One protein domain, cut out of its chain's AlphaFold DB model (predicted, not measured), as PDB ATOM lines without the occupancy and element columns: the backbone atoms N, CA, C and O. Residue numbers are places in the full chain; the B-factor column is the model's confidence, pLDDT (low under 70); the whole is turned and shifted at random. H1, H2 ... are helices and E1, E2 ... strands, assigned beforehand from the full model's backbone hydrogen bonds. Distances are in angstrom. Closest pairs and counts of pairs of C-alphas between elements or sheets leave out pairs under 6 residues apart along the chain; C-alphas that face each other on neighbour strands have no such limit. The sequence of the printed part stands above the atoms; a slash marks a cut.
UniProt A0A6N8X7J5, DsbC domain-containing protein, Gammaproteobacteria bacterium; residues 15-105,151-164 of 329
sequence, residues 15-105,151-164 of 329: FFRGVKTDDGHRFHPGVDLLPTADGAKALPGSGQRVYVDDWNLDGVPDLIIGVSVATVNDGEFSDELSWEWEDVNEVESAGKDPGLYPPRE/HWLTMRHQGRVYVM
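Overview. This is residues 15 to 105 and 151 to 164 of the 329 residues of the protein "DsbC domain-containing protein" of Gammaproteobacteria bacterium (UniProt A0A6N8X7J5). A narrow, twisted three-stranded sheet, E3 to E5, makes the body, with a small hairpin, E1 and E2, far off at one end of the long axis and three very short helices near the end of the sheet where E4 ends and E5 begins. Residues 20 to 25 of the hairpin stick out, and long unnamed stretches lie at 28 to 45 and 90 to 105. The 105 printed residues, under half in named elements, run E1 E2 E3 E4 H1 H2 H3 E5, of mixed class; both sheets are antiparallel, the larger in the order E3, E4, E5. The whole is loose, with a radius of gyration of the C-alphas of 17.8 A, and elongated, 63 by 32 by 27 A.

Arrangement. E1, residues 18 to 21, and E2, residues 24 to 27, form an antiparallel hairpin, with N 19 and O 26 2.8 A apart. E3, residues 46 to 53, is apart from both. With E4, residues 62 to 72, it forms another antiparallel hairpin, N 49 to O 66 being 2.8 A. H1, residues 79 to 83, is on this sheet, only just at its level at a height of 3.7 A; the closest C-alphas of E4 and H1, Ala 70 and Ser 82, are 5.4 A apart. H2, residues 86 to 89, is not on it, and is close but not clearly touching H1, C-alphas 81 and 89 being closest at 7.2 A. H3, residues 151 to 154, only grazes the sheet; its closest C-alpha pair with E4 is Val 72 and Thr 154, 5.1 A. E5, residues 156 to 164, is antiparallel to E4, with N 65 and O 162 2.8 A apart. In H1 every O i to N i+4 pair is within hydrogen-bond range; H2 and H3 are too short for one.

Along the chain. E1 begins at C-alpha 18 (39.022, -1.469, 20.054). E3 is 21.6 A long, E4 31.3 A and E5 25.5 A, ending at C-alpha 164 (35.549, -20.410, 27.215).

Size, cuts and confidence. The C-alphas of Asp 22 and Glu 105, the farthest apart, are 63.0 A apart. Residues 106 to 150 are not printed; C-alphas 105 and 151 are 15.1 A apart across the cut. The link E2 to E3 is long. Residues 91 to 96 and 98 to 104 have pLDDT under 70.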
ATOM      1  N   PHE A  15      38.772 -11.654  16.518       90.31
ATOM      2  CA  PHE A  15      38.723 -10.597  17.521       90.31
ATOM      3  C   PHE A  15      39.315  -9.297  16.975       90.31
ATOM      4  O   PHE A  15      40.380  -9.289  16.364       90.31
ATOM      5  N   PHE A  16      38.636  -8.183  17.240       90.00
ATOM      6  CA  PHE A  16      39.077  -6.846  16.860       90.00
ATOM      7  C   PHE A  16      39.263  -6.015  18.123       90.00
ATOM      8  O   PHE A  16      38.290  -5.676  18.800       90.00
ATOM      9  N   ARG A  17      40.510  -5.664  18.446       85.81
ATOM     10  CA  ARG A  17      40.788  -4.820  19.609       85.81
ATOM     11  C   ARG A  17      40.360  -3.386  19.318       85.81
ATOM     12  O   ARG A  17      40.912  -2.758  18.416       85.81
ATOM     13  N   GLY A  18      39.413  -2.875  20.099       87.31
ATOM     14  CA  GLY A  18      39.022  -1.469  20.054       87.31
ATOM     15  C   GLY A  18      40.168  -0.557  20.496       87.31
ATOM     16  O   GLY A  18      40.840  -0.835  21.489       87.31
ATOM     17  N   VAL A  19      40.377   0.531  19.763       86.38
ATOM     18  CA  VAL A  19      41.328   1.595  20.093       86.38
ATOM     19  C   VAL A  19      40.651   2.948  19.986       86.38
ATOM     20  O   VAL A  19      39.797   3.173  19.124       86.38
ATOM     21  N   LYS A  20      41.041   3.859  20.873       84.81
ATOM     22  CA  LYS A  20      40.604   5.249  20.806       84.81
ATOM     23  C   LYS A  20      41.614   6.039  19.980       84.81
ATOM     24  O   LYS A  20      42.804   6.012  20.291       84.81
ATOM     25  N   THR A  21      41.127   6.717  18.949       83.88
ATOM     26  CA  THR A  21      41.904   7.662  18.144       83.88
ATOM     27  C   THR A  21      41.231   9.033  18.179       83.88
ATOM     28  O   THR A  21      40.084   9.158  18.627       83.88
ATOM     29  N   ASP A  22      41.919  10.062  17.689       81.94
ATOM     30  CA  ASP A  22      41.368  11.425  17.610       81.94
ATOM     31  C   ASP A  22      40.151  11.517  16.667       81.94
ATOM     32  O   ASP A  22      39.270  12.352  16.860       81.94
ATOM     33  N   ASP A  23      40.029  10.581  15.717       78.88
ATOM     34  CA  ASP A  23      38.882  10.446  14.808       78.88
ATOM     35  C   ASP A  23      37.772   9.512  15.352       78.88
ATOM     36  O   ASP A  23      36.875   9.079  14.610       78.88
ATOM     37  N   GLY A  24      37.847   9.135  16.634       81.88
ATOM     38  CA  GLY A  24      36.871   8.303  17.341       81.88
ATOM     39  C   GLY A  24      37.305   6.850  17.563       81.88
ATOM     40  O   GLY A  24      38.481   6.500  17.525       81.88
ATOM     41  N   HIS A  25      36.337   5.971  17.837       82.81
ATOM     42  CA  HIS A  25      36.620   4.548  18.041       82.81
ATOM     43  C   HIS A  25      37.043   3.892  16.722       82.81
ATOM     44  O   HIS A  25      36.401   4.065  15.680       82.81
ATOM     45  N   ARG A  26      38.138   3.141  16.772       87.00
ATOM     46  CA  ARG A  26      38.663   2.323  15.676       87.00
ATOM     47  C   ARG A  26      39.003   0.935  16.206       87.00
ATOM     48  O   ARG A  26      38.864   0.665  17.396       87.00
ATOM     49  N   PHE A  27      39.451   0.063  15.314       86.44
ATOM     50  CA  PHE A  27      39.903  -1.274  15.661       86.44
ATOM     51  C   PHE A  27      41.278  -1.533  15.059       86.44
ATOM     52  O   PHE A  27      41.555  -1.108  13.936       86.44
ATOM     53  N   HIS A  28      42.123  -2.254  15.788       84.44
ATOM     54  CA  HIS A  28      43.276  -2.909  15.178       84.44
ATOM     55  C   HIS A  28      42.825  -3.965  14.153       84.44
ATOM     56  O   HIS A  28      41.665  -4.393  14.188       84.44
ATOM     57  N   PRO A  29      43.729  -4.408  13.255       85.31
ATOM     58  CA  PRO A  29      43.475  -5.572  12.418       85.31
ATOM     59  C   PRO A  29      42.967  -6.753  13.247       85.31
ATOM     60  O   PRO A  29      43.408  -6.968  14.379       85.31
ATOM     61  N   GLY A  30      42.014  -7.484  12.677       88.38
ATOM     62  CA  GLY A  30      41.442  -8.651  13.327       88.38
ATOM     63  C   GLY A  30      42.490  -9.743  13.510       88.38
ATOM     64  O   GLY A  30      43.290  -9.984  12.608       88.38
ATOM     65  N   VAL A  31      42.463 -10.404  14.661       89.75
ATOM     66  CA  VAL A  31      43.295 -11.574  14.959       89.75
ATOM     67  C   VAL A  31      42.412 -12.801  15.124       89.75
ATOM     68  O   VAL A  31      41.272 -12.678  15.580       89.75
ATOM     69  N   ASP A  32      42.924 -13.970  14.750       90.06
ATOM     70  CA  ASP A  32      42.282 -15.231  15.108       90.06
ATOM     71  C   ASP A  32      42.396 -15.436  16.620       90.06
ATOM     72  O   ASP A  32      43.488 -15.374  17.187       90.06
ATOM     73  N   LEU A  33      41.256 -15.609  17.280       91.00
ATOM     74  CA  LEU A  33      41.196 -15.820  18.720       91.00
ATOM     75  C   LEU A  33      41.480 -17.280  19.094       91.00
ATOM     76  O   LEU A  33      41.811 -17.552  20.245       91.00
ATOM     77  N   LEU A  34      41.363 -18.201  18.133       91.38
ATOM     78  CA  LEU A  34      41.562 -19.637  18.322       91.38
ATOM     79  C   LEU A  34      42.532 -20.193  17.269       91.38
ATOM     80  O   LEU A  34      42.147 -21.064  16.492       91.38
ATOM     81  N   PRO A  35      43.783 -19.699  17.218       90.50
ATOM     82  CA  PRO A  35      44.734 -20.141  16.213       90.50
ATOM     83  C   PRO A  35      45.138 -21.601  16.443       90.50
ATOM     84  O   PRO A  35      45.430 -22.017  17.567       90.50
ATOM     85  N   THR A  36      45.222 -22.361  15.358       89.19
ATOM     86  CA  THR A  36      45.802 -23.707  15.322       89.19
ATOM     87  C   THR A  36      47.210 -23.653  14.728       89.19
ATOM     88  O   THR A  36      47.556 -22.736  13.982       89.19
ATOM     89  N   ALA A  37      48.065 -24.615  15.083       85.25
ATOM     90  CA  ALA A  37      49.472 -24.607  14.670       85.25
ATOM     91  C   ALA A  37      49.664 -24.817  13.155       85.25
ATOM     92  O   ALA A  37      50.638 -24.341  12.577       85.25
ATOM     93  N   ASP A  38      48.737 -25.530  12.527       85.75
ATOM     94  CA  ASP A  38      48.744 -25.951  11.127       85.75
ATOM     95  C   ASP A  38      47.680 -25.233  10.278       85.75
ATOM     96  O   ASP A  38      47.557 -25.503   9.084       85.75
ATOM     97  N   GLY A  39      46.920 -24.307  10.873       83.12
ATOM     98  CA  GLY A  39      45.800 -23.643  10.209       83.12
ATOM     99  C   GLY A  39      44.579 -24.546  10.015       83.12
ATOM    100  O   GLY A  39      43.685 -24.184   9.251       83.12
ATOM    101  N   ALA A  40      44.517 -25.705  10.682       89.25
ATOM    102  CA  ALA A  40      43.313 -26.523  10.747       89.25
ATOM    103  C   ALA A  40      42.177 -25.801  11.491       89.25
ATOM    104  O   ALA A  40      42.375 -24.786  12.167       89.25
ATOM    105  N   LYS A  41      40.964 -26.346  11.407       91.81
ATOM    106  CA  LYS A  41      39.838 -25.854  12.206       91.81
ATOM    107  C   LYS A  41      40.138 -25.987  13.700       91.81
ATOM    108  O   LYS A  41      40.589 -27.026  14.167       91.81
ATOM    109  N   ALA A  42      39.805 -24.954  14.465       91.81
ATOM    110  CA  ALA A  42      39.907 -24.968  15.922       91.81
ATOM    111  C   ALA A  42      38.717 -25.668  16.598       91.81
ATOM    112  O   ALA A  42      38.820 -26.121  17.735       91.81
ATOM    113  N   LEU A  43      37.573 -25.728  15.908       92.88
ATOM    114  CA  LEU A  43      36.326 -26.330  16.380       92.88
ATOM    115  C   LEU A  43      35.702 -27.193  15.270       92.88
ATOM    116  O   LEU A  43      35.794 -26.819  14.099       92.88
ATOM    117  N   PRO A  44      35.023 -28.302  15.601       92.81
ATOM    118  CA  PRO A  44      34.324 -29.099  14.604       92.81
ATOM    119  C   PRO A  44      33.085 -28.369  14.072       92.81
ATOM    120  O   PRO A  44      32.448 -27.571  14.765       92.81
ATOM    121  N   GLY A  45      32.702 -28.707  12.846       90.00
ATOM    122  CA  GLY A  45      31.478 -28.255  12.199       90.00
ATOM    123  C   GLY A  45      31.636 -26.957  11.411       90.00
ATOM    124  O   GLY A  45      32.719 -26.609  10.921       90.00
ATOM    125  N   SER A  46      30.521 -26.243  11.268       87.31
ATOM    126  CA  SER A  46      30.450 -24.982  10.529       87.31
ATOM    127  C   SER A  46      29.459 -23.983  11.135       87.31
ATOM    128  O   SER A  46      28.846 -24.239  12.177       87.31
ATOM    129  N   GLY A  47      29.347 -22.803  10.515       84.88
ATOM    130  CA  GLY A  47      28.344 -21.799  10.883       84.88
ATOM    131  C   GLY A  47      28.499 -21.240  12.300       84.88
ATOM    132  O   GLY A  47      27.497 -21.064  12.996       84.88
ATOM    133  N   GLN A  48      29.736 -20.964  12.733       88.81
ATOM    134  CA  GLN A  48      30.024 -20.504  14.092       88.81
ATOM    135  C   GLN A  48      29.195 -19.259  14.452       88.81
ATOM    136  O   GLN A  48      29.133 -18.267  13.711       88.81
ATOM    137  N   ARG A  49      28.583 -19.284  15.636       89.88
ATOM    138  CA  ARG A  49      27.908 -18.148  16.272       89.88
ATOM    139  C   ARG A  49      28.598 -17.847  17.585       89.88
ATOM    140  O   ARG A  49      28.930 -18.764  18.323       89.88
ATOM    141  N   VAL A  50      28.804 -16.568  17.868       92.06
ATOM    142  CA  VAL A  50      29.505 -16.124  19.072       92.06
ATOM    143  C   VAL A  50      28.603 -15.231  19.906       92.06
ATOM    144  O   VAL A  50      27.926 -14.356  19.364       92.06
ATOM    145  N   TYR A  51      28.637 -15.447  21.213       93.88
ATOM    146  CA  TYR A  51      28.000 -14.624  22.227       93.88
ATOM    147  C   TYR A  51      29.019 -14.316  23.320       93.88
ATOM    148  O   TYR A  51      29.965 -15.075  23.539       93.88
ATOM    149  N   VAL A  52      28.835 -13.174  23.973       93.75
ATOM    150  CA  VAL A  52      29.614 -12.774  25.142       93.75
ATOM    151  C   VAL A  52      28.616 -12.531  26.257       93.75
ATOM    152  O   VAL A  52      27.749 -11.671  26.105       93.75
ATOM    153  N   ASP A  53      28.715 -13.318  27.319       95.88
ATOM    154  CA  ASP A  53      27.816 -13.271  28.473       95.88
ATOM    155  C   ASP A  53      28.524 -13.837  29.708       95.88
ATOM    156  O   ASP A  53      29.522 -14.533  29.566       95.88
ATOM    157  N   ASP A  54      28.027 -13.540  30.902       96.19
ATOM    158  CA  ASP A  54      28.514 -14.119  32.162       96.19
ATOM    159  C   ASP A  54      27.803 -15.462  32.402       96.19
ATOM    160  O   ASP A  54      26.783 -15.543  33.090       96.19
ATOM    161  N   TRP A  55      28.286 -16.518  31.741       95.31
ATOM    162  CA  TRP A  55      27.610 -17.817  31.679       95.31
ATOM    163  C   TRP A  55      27.556 -18.501  33.046       95.31
ATOM    164  O   TRP A  55      26.585 -19.195  33.361       95.31
ATOM    165  N   ASN A  56      28.609 -18.338  33.849       96.00
ATOM    166  CA  ASN A  56      28.741 -18.964  35.163       96.00
ATOM    167  C   ASN A  56      28.362 -18.033  36.340       96.00
ATOM    168  O   ASN A  56      28.407 -18.486  37.486       96.00
ATOM    169  N   LEU A  57      27.941 -16.794  36.062       96.25
ATOM    170  CA  LEU A  57      27.525 -15.775  37.034       96.25
ATOM    171  C   LEU A  57      28.641 -15.329  38.001       96.25
ATOM    172  O   LEU A  57      28.364 -14.998  39.159       96.25
ATOM    173  N   ASP A  58      29.902 -15.322  37.564       96.12
ATOM    174  CA  ASP A  58      31.053 -14.884  38.370       96.12
ATOM    175  C   ASP A  58      31.398 -13.383  38.199       96.12
ATOM    176  O   ASP A  58      32.339 -12.843  38.812       96.12
ATOM    177  N   GLY A  59      30.594 -12.670  37.408       95.25
ATOM    178  CA  GLY A  59      30.767 -11.265  37.067       95.25
ATOM    179  C   GLY A  59      31.862 -11.017  36.028       95.25
ATOM    180  O   GLY A  59      32.306  -9.870  35.903       95.25
ATOM    181  N   VAL A  60      32.337 -12.052  35.330       95.56
ATOM    182  CA  VAL A  60      33.327 -11.979  34.251       95.56
ATOM    183  C   VAL A  60      32.680 -12.434  32.942       95.56
ATOM    184  O   VAL A  60      32.097 -13.505  32.883       95.56
ATOM    185  N   PRO A  61      32.777 -11.647  31.856       94.50
ATOM    186  CA  PRO A  61      32.253 -12.086  30.570       94.50
ATOM    187  C   PRO A  61      33.013 -13.300  30.020       94.50
ATOM    188  O   PRO A  61      34.236 -13.251  29.848       94.50
ATOM    189  N   ASP A  62      32.264 -14.333  29.658       95.94
ATOM    190  CA  ASP A  62      32.719 -15.540  28.983       95.94
ATOM    191  C   ASP A  62      32.520 -15.431  27.470       95.94
ATOM    192  O   ASP A  62      31.687 -14.671  26.964       95.94
ATOM    193  N   LEU A  63      33.271 -16.240  26.725       94.94
ATOM    194  CA  LEU A  63      33.060 -16.416  25.294       94.94
ATOM    195  C   LEU A  63      32.288 -17.711  25.046       94.94
ATOM    196  O   LEU A  63      32.789 -18.808  25.289       94.94
ATOM    197  N   ILE A  64      31.080 -17.580  24.506       96.00
ATOM    198  CA  ILE A  64      30.203 -18.703  24.180       96.00
ATOM    199  C   ILE A  64      30.170 -18.859  22.663       96.00
ATOM    200  O   ILE A  64      29.825 -17.924  21.936       96.00
ATOM    201  N   ILE A  65      30.510 -20.047  22.172       94.38
ATOM    202  CA  ILE A  65      30.550 -20.350  20.743       94.38
ATOM    203  C   ILE A  65      29.593 -21.500  20.449       94.38
ATOM    204  O   ILE A  65      29.797 -22.628  20.892       94.38
ATOM    205  N   GLY A  66      28.553 -21.211  19.676       92.94
ATOM    206  CA  GLY A  66      27.694 -22.220  19.073       92.94
ATOM    207  C   GLY A  66      28.268 -22.667  17.733       92.94
ATOM    208  O   GLY A  66      28.599 -21.826  16.896       92.94
ATOM    209  N   VAL A  67      28.362 -23.973  17.513       91.31
ATOM    210  CA  VAL A  67      28.789 -24.556  16.235       91.31
ATOM    211  C   VAL A  67      27.792 -25.604  15.760       91.31
ATOM    212  O   VAL A  67      27.102 -26.240  16.562       91.31
ATOM    213  N   SER A  68      27.725 -25.778  14.445       90.12
ATOM    214  CA  SER A  68      26.860 -26.747  13.787       90.12
ATOM    215  C   SER A  68      27.666 -27.985  13.404       90.12
ATOM    216  O   SER A  68      28.356 -27.990  12.386       90.12
ATOM    217  N   VAL A  69      27.613 -29.029  14.232       91.62
ATOM    218  CA  VAL A  69      28.364 -30.273  14.017       91.62
ATOM    219  C   VAL A  69      27.596 -31.206  13.092       91.62
ATOM    220  O   VAL A  69      26.402 -31.420  13.297       91.62
ATOM    221  N   ALA A  70      28.273 -31.767  12.091       89.62
ATOM    222  CA  ALA A  70      27.663 -32.715  11.172       89.62
ATOM    223  C   ALA A  70      27.575 -34.109  11.806       89.62
ATOM    224  O   ALA A  70      28.534 -34.628  12.383       89.62
ATOM    225  N   THR A  71      26.406 -34.718  11.675       90.38
ATOM    226  CA  THR A  71      26.123 -36.095  12.079       90.38
ATOM    227  C   THR A  71      25.497 -36.851  10.919       90.38
ATOM    228  O   THR A  71      24.830 -36.223  10.109       90.38
ATOM    229  N   VAL A  72      25.702 -38.159  10.826       89.44
ATOM    230  CA  VAL A  72      25.132 -39.079   9.825       89.44
ATOM    231  C   VAL A  72      24.533 -40.294  10.545       89.44
ATOM    232  O   VAL A  72      24.607 -40.363  11.765       89.44
ATOM    233  N   ASN A  73      23.909 -41.226   9.825       87.62
ATOM    234  CA  ASN A  73      23.343 -42.478  10.340       87.62
ATOM    235  C   ASN A  73      22.544 -42.286  11.641       87.62
ATOM    236  O   ASN A  73      22.849 -42.881  12.671       87.62
ATOM    237  N   ASP A  74      21.555 -41.392  11.608       82.44
ATOM    238  CA  ASP A  74      20.694 -41.082  12.758       82.44
ATOM    239  C   ASP A  74      21.427 -40.522  13.995       82.44
ATOM    240  O   ASP A  74      20.992 -40.691  15.135       82.44
ATOM    241  N   GLY A  75      22.502 -39.759  13.773       86.62
ATOM    242  CA  GLY A  75      23.117 -38.907  14.797       86.62
ATOM    243  C   GLY A  75      24.559 -39.256  15.165       86.62
ATOM    244  O   GLY A  75      25.112 -38.631  16.072       86.62
ATOM    245  N   GLU A  76      25.183 -40.204  14.470       92.69
ATOM    246  CA  GLU A  76      26.611 -40.500  14.579       92.69
ATOM    247  C   GLU A  76      27.442 -39.289  14.147       92.69
ATOM    248  O   GLU A  76      27.221 -38.715  13.084       92.69
ATOM    249  N   PHE A  77      28.413 -38.880  14.963       92.62
ATOM    250  CA  PHE A  77      29.331 -37.795  14.612       92.62
ATOM    251  C   PHE A  77      30.124 -38.145  13.347       92.62
ATOM    252  O   PHE A  77      30.693 -39.231  13.256       92.62
ATOM    253  N   SER A  78      30.184 -37.217  12.389       91.44
ATOM    254  CA  SER A  78      31.024 -37.371  11.203       91.44
ATOM    255  C   SER A  78      32.280 -36.519  11.344       91.44
ATOM    256  O   SER A  78      32.218 -35.292  11.215       91.44
ATOM    257  N   ASP A  79      33.418 -37.173  11.589       91.44
ATOM    258  CA  ASP A  79      34.737 -36.532  11.592       91.44
ATOM    259  C   ASP A  79      35.027 -35.854  10.252       91.44
ATOM    260  O   ASP A  79      35.400 -34.683  10.226       91.44
ATOM    261  N   GLU A  80      34.777 -36.560   9.148       88.75
ATOM    262  CA  GLU A  80      35.025 -36.081   7.785       88.75
ATOM    263  C   GLU A  80      34.244 -34.799   7.477       88.75
ATOM    264  O   GLU A  80      34.812 -33.831   6.986       88.75
ATOM    265  N   LEU A  81      32.957 -34.734   7.820       88.00
ATOM    266  CA  LEU A  81      32.141 -33.548   7.539       88.00
ATOM    267  C   LEU A  81      32.375 -32.410   8.538       88.00
ATOM    268  O   LEU A  81      32.160 -31.240   8.219       88.00
ATOM    269  N   SER A  82      32.798 -32.730   9.761       91.00
ATOM    270  CA  SER A  82      32.959 -31.730  10.815       91.00
ATOM    271  C   SER A  82      34.332 -31.059  10.778       91.00
ATOM    272  O   SER A  82      34.424 -29.845  10.982       91.00
ATOM    273  N   TRP A  83      35.399 -31.803  10.500       92.12
ATOM    274  CA  TRP A  83      36.763 -31.270  10.530       92.12
ATOM    275  C   TRP A  83      37.257 -30.757   9.179       92.12
ATOM    276  O   TRP A  83      38.107 -29.869   9.151       92.12
ATOM    277  N   GLU A  84      36.671 -31.217   8.078       89.31
ATOM    278  CA  GLU A  84      37.043 -30.778   6.735       89.31
ATOM    279  C   GLU A  84      36.328 -29.479   6.327       89.31
ATOM    280  O   GLU A  84      35.239 -29.152   6.812       89.31
ATOM    281  N   TRP A  85      36.950 -28.690   5.453       88.62
ATOM    282  CA  TRP A  85      36.399 -27.412   4.994       88.62
ATOM    283  C   TRP A  85      35.183 -27.602   4.076       88.62
ATOM    284  O   TRP A  85      35.143 -28.532   3.273       88.62
ATOM    285  N   GLU A  86      34.194 -26.701   4.148       83.56
ATOM    286  CA  GLU A  86      32.972 -26.827   3.326       83.56
ATOM    287  C   GLU A  86      33.282 -26.837   1.818       83.56
ATOM    288  O   GLU A  86      32.664 -27.591   1.068       83.56
ATOM    289  N   ASP A  87      34.277 -26.059   1.372       84.56
ATOM    290  CA  ASP A  87      34.688 -26.020  -0.040       84.56
ATOM    291  C   ASP A  87      35.368 -27.321  -0.515       84.56
ATOM    292  O   ASP A  87      35.477 -27.535  -1.718       84.56
ATOM    293  N   VAL A  88      35.827 -28.188   0.396       84.81
ATOM    294  CA  VAL A  88      36.459 -29.476   0.048       84.81
ATOM    295  C   VAL A  88      35.405 -30.562  -0.141       84.81
ATOM    296  O   VAL A  88      35.450 -31.306  -1.117       84.81
ATOM    297  N   ASN A  89      34.441 -30.642   0.776       77.69
ATOM    298  CA  ASN A  89      33.396 -31.663   0.708       77.69
ATOM    299  C   ASN A  89      32.277 -31.310  -0.277       77.69
ATOM    300  O   ASN A  89      31.510 -32.193  -0.656       77.69
ATOM    301  N   GLU A  90      32.162 -30.035  -0.666       75.81
ATOM    302  CA  GLU A  90      31.093 -29.503  -1.522       75.81
ATOM    303  C   GLU A  90      29.672 -29.803  -0.999       75.81
ATOM    304  O   GLU A  90      28.692 -29.721  -1.741       75.81
ATOM    305  N   VAL A  91      29.546 -30.141   0.286       69.88
ATOM    306  CA  VAL A  91      28.262 -30.297   0.972       69.88
ATOM    307  C   VAL A  91      27.874 -28.933   1.520       69.88
ATOM    308  O   VAL A  91      28.651 -28.300   2.237       69.88
ATOM    309  N   GLU A  92      26.690 -28.448   1.141       59.09
ATOM    310  CA  GLU A  92      26.253 -27.107   1.519       59.09
ATOM    311  C   GLU A  92      26.148 -26.928   3.048       59.09
ATOM    312  O   GLU A  92      25.837 -27.854   3.794       59.09
ATOM    313  N   SER A  93      26.428 -25.701   3.497       62.31
ATOM    314  CA  SER A  93      26.573 -25.285   4.898       62.31
ATOM    315  C   SER A  93      25.399 -25.645   5.822       62.31
ATOM    316  O   SER A  93      24.275 -25.851   5.365       62.31
ATOM    317  N   ALA A  94      25.628 -25.539   7.137       57.94
ATOM    318  CA  ALA A  94      24.612 -25.648   8.191       57.94
ATOM    319  C   ALA A  94      23.235 -25.057   7.817       57.94
ATOM    320  O   ALA A  94      23.123 -23.870   7.498       57.94
ATOM    321  N   GLY A  95      22.186 -25.885   7.894       58.31
ATOM    322  CA  GLY A  95      20.810 -25.536   7.504       58.31
ATOM    323  C   GLY A  95      20.432 -25.915   6.066       58.31
ATOM    324  O   GLY A  95      19.321 -25.618   5.631       58.31
ATOM    325  N   LYS A  96      21.341 -26.564   5.329       63.06
ATOM    326  CA  LYS A  96      21.108 -27.129   3.994       63.06
ATOM    327  C   LYS A  96      21.577 -28.586   3.914       63.06
ATOM    328  O   LYS A  96      22.139 -29.007   2.906       63.06
ATOM    329  N   ASP A  97      21.383 -29.346   4.991       70.94
ATOM    330  CA  ASP A  97      21.864 -30.720   5.073       70.94
ATOM    331  C   ASP A  97      21.122 -31.663   4.108       70.94
ATOM    332  O   ASP A  97      19.889 -31.635   4.072       70.94
ATOM    333  N   PRO A  98      21.835 -32.539   3.358       69.06
ATOM    334  CA  PRO A  98      21.213 -33.477   2.424       69.06
ATOM    335  C   PRO A  98      20.194 -34.403   3.075       69.06
ATOM    336  O   PRO A  98      19.284 -34.867   2.397       69.06
ATOM    337  N   GLY A  99      20.339 -34.674   4.374       67.56
ATOM    338  CA  GLY A  99      19.435 -35.575   5.058       67.56
ATOM    339  C   GLY A  99      18.132 -34.957   5.529       67.56
ATOM    340  O   GLY A  99      17.198 -35.725   5.771       67.56
ATOM    341  N   LEU A 100      18.019 -33.631   5.662       62.00
ATOM    342  CA  LEU A 100      16.768 -32.974   6.063       62.00
ATOM    343  C   LEU A 100      15.583 -33.397   5.176       62.00
ATOM    344  O   LEU A 100      14.439 -33.394   5.631       62.00
ATOM    345  N   TYR A 101      15.871 -33.828   3.947       58.81
ATOM    346  CA  TYR A 101      14.893 -34.310   2.988       58.81
ATOM    347  C   TYR A 101      15.065 -35.810   2.756       58.81
ATOM    348  O   TYR A 101      16.195 -36.304   2.735       58.81
ATOM    349  N   PRO A 102      13.962 -36.559   2.571       58.47
ATOM    350  CA  PRO A 102      14.062 -37.952   2.164       58.47
ATOM    351  C   PRO A 102      14.901 -38.048   0.878       58.47
ATOM    352  O   PRO A 102      14.794 -37.153   0.030       58.47
ATOM    353  N   PRO A 103      15.716 -39.107   0.715       63.44
ATOM    354  CA  PRO A 103      16.490 -39.321  -0.498       63.44
ATOM    355  C   PRO A 103      15.592 -39.159  -1.723       63.44
ATOM    356  O   PRO A 103      14.617 -39.891  -1.899       63.44
ATOM    357  N   ARG A 104      15.874 -38.141  -2.538       68.31
ATOM    358  CA  ARG A 104      15.062 -37.842  -3.714       68.31
ATOM    359  C   ARG A 104      15.464 -38.802  -4.821       68.31
ATOM    360  O   ARG A 104      16.630 -38.826  -5.210       68.31
ATOM    361  N   GLU A 105      14.513 -39.564  -5.342       79.94
ATOM    362  CA  GLU A 105      14.751 -40.380  -6.531       79.94
ATOM    363  C   GLU A 105      15.090 -39.488  -7.733       79.94
ATOM    364  O   GLU A 105      14.630 -38.343  -7.840       79.94
ATOM    365  N   HIS A 151      25.713 -42.476   2.506       83.19
ATOM    366  CA  HIS A 151      25.505 -42.317   3.945       83.19
ATOM    367  C   HIS A 151      25.361 -40.841   4.381       83.19
ATOM    368  O   HIS A 151      24.678 -40.562   5.364       83.19
ATOM    369  N   TRP A 152      25.880 -39.868   3.619       85.62
ATOM    370  CA  TRP A 152      25.680 -38.430   3.873       85.62
ATOM    371  C   TRP A 152      24.245 -37.960   3.609       85.62
ATOM    372  O   TRP A 152      23.854 -36.886   4.056       85.62
ATOM    373  N   LEU A 153      23.410 -38.774   2.958       83.31
ATOM    374  CA  LEU A 153      21.976 -38.500   2.786       83.31
ATOM    375  C   LEU A 153      21.177 -38.635   4.081       83.31
ATOM    376  O   LEU A 153      19.982 -38.386   4.104       83.31
ATOM    377  N   THR A 154      21.815 -39.044   5.170       85.50
ATOM    378  CA  THR A 154      21.231 -39.007   6.515       85.50
ATOM    379  C   THR A 154      21.751 -37.821   7.319       85.50
ATOM    380  O   THR A 154      21.411 -37.689   8.494       85.50
ATOM    381  N   MET A 155      22.568 -36.954   6.705       86.19
ATOM    382  CA  MET A 155      23.252 -35.897   7.429       86.19
ATOM    383  C   MET A 155      22.252 -35.020   8.182       86.19
ATOM    384  O   MET A 155      21.199 -34.665   7.653       86.19
ATOM    385  N   ARG A 156      22.583 -34.697   9.428       86.19
ATOM    386  CA  ARG A 156      21.905 -33.725  10.282       86.19
ATOM    387  C   ARG A 156      22.938 -32.855  10.956       86.19
ATOM    388  O   ARG A 156      24.034 -33.314  11.281       86.19
ATOM    389  N   HIS A 157      22.552 -31.626  11.254       85.81
ATOM    390  CA  HIS A 157      23.356 -30.754  12.090       85.81
ATOM    391  C   HIS A 157      22.896 -30.785  13.542       85.81
ATOM    392  O   HIS A 157      21.722 -30.573  13.844       85.81
ATOM    393  N   GLN A 158      23.840 -30.994  14.455       88.44
ATOM    394  CA  GLN A 158      23.612 -30.858  15.884       88.44
ATOM    395  C   GLN A 158      24.345 -29.633  16.421       88.44
ATOM    396  O   GLN A 158      25.560 -29.495  16.277       88.44
ATOM    397  N   GLY A 159      23.596 -28.757  17.091       89.88
ATOM    398  CA  GLY A 159      24.177 -27.642  17.824       89.88
ATOM    399  C   GLY A 159      25.079 -28.148  18.949       89.88
ATOM    400  O   GLY A 159      24.674 -28.984  19.763       89.88
ATOM    401  N   ARG A 160      26.307 -27.636  19.002       92.06
ATOM    402  CA  ARG A 160      27.230 -27.813  20.127       92.06
ATOM    403  C   ARG A 160      27.655 -26.448  20.638       92.06
ATOM    404  O   ARG A 160      27.879 -25.534  19.848       92.06
ATOM    405  N   VAL A 161      27.744 -26.319  21.956       94.19
ATOM    406  CA  VAL A 161      28.135 -25.078  22.624       94.19
ATOM    407  C   VAL A 161      29.472 -25.300  23.308       94.19
ATOM    408  O   VAL A 161      29.625 -26.230  24.096       94.19
ATOM    409  N   TYR A 162      30.425 -24.431  22.999       94.44
ATOM    410  CA  TYR A 162      31.728 -24.358  23.640       94.44
ATOM    411  C   TYR A 162      31.761 -23.086  24.473       94.44
ATOM    412  O   TYR A 162      31.506 -22.000  23.953       94.44
ATOM    413  N   VAL A 163      32.060 -23.222  25.762       95.94
ATOM    414  CA  VAL A 163      32.172 -22.093  26.686       95.94
ATOM    415  C   VAL A 163      33.633 -21.950  27.079       95.94
ATOM    416  O   VAL A 163      34.236 -22.884  27.605       95.94
ATOM    417  N   MET A 164      34.204 -20.786  26.797       94.69
ATOM    418  CA  MET A 164      35.549 -20.410  27.215       94.69
ATOM    419  C   MET A 164      35.404 -19.396  28.335       94.69
ATOM    420  O   MET A 164      34.984 -18.264  28.091       94.69
TER     421      MET A 164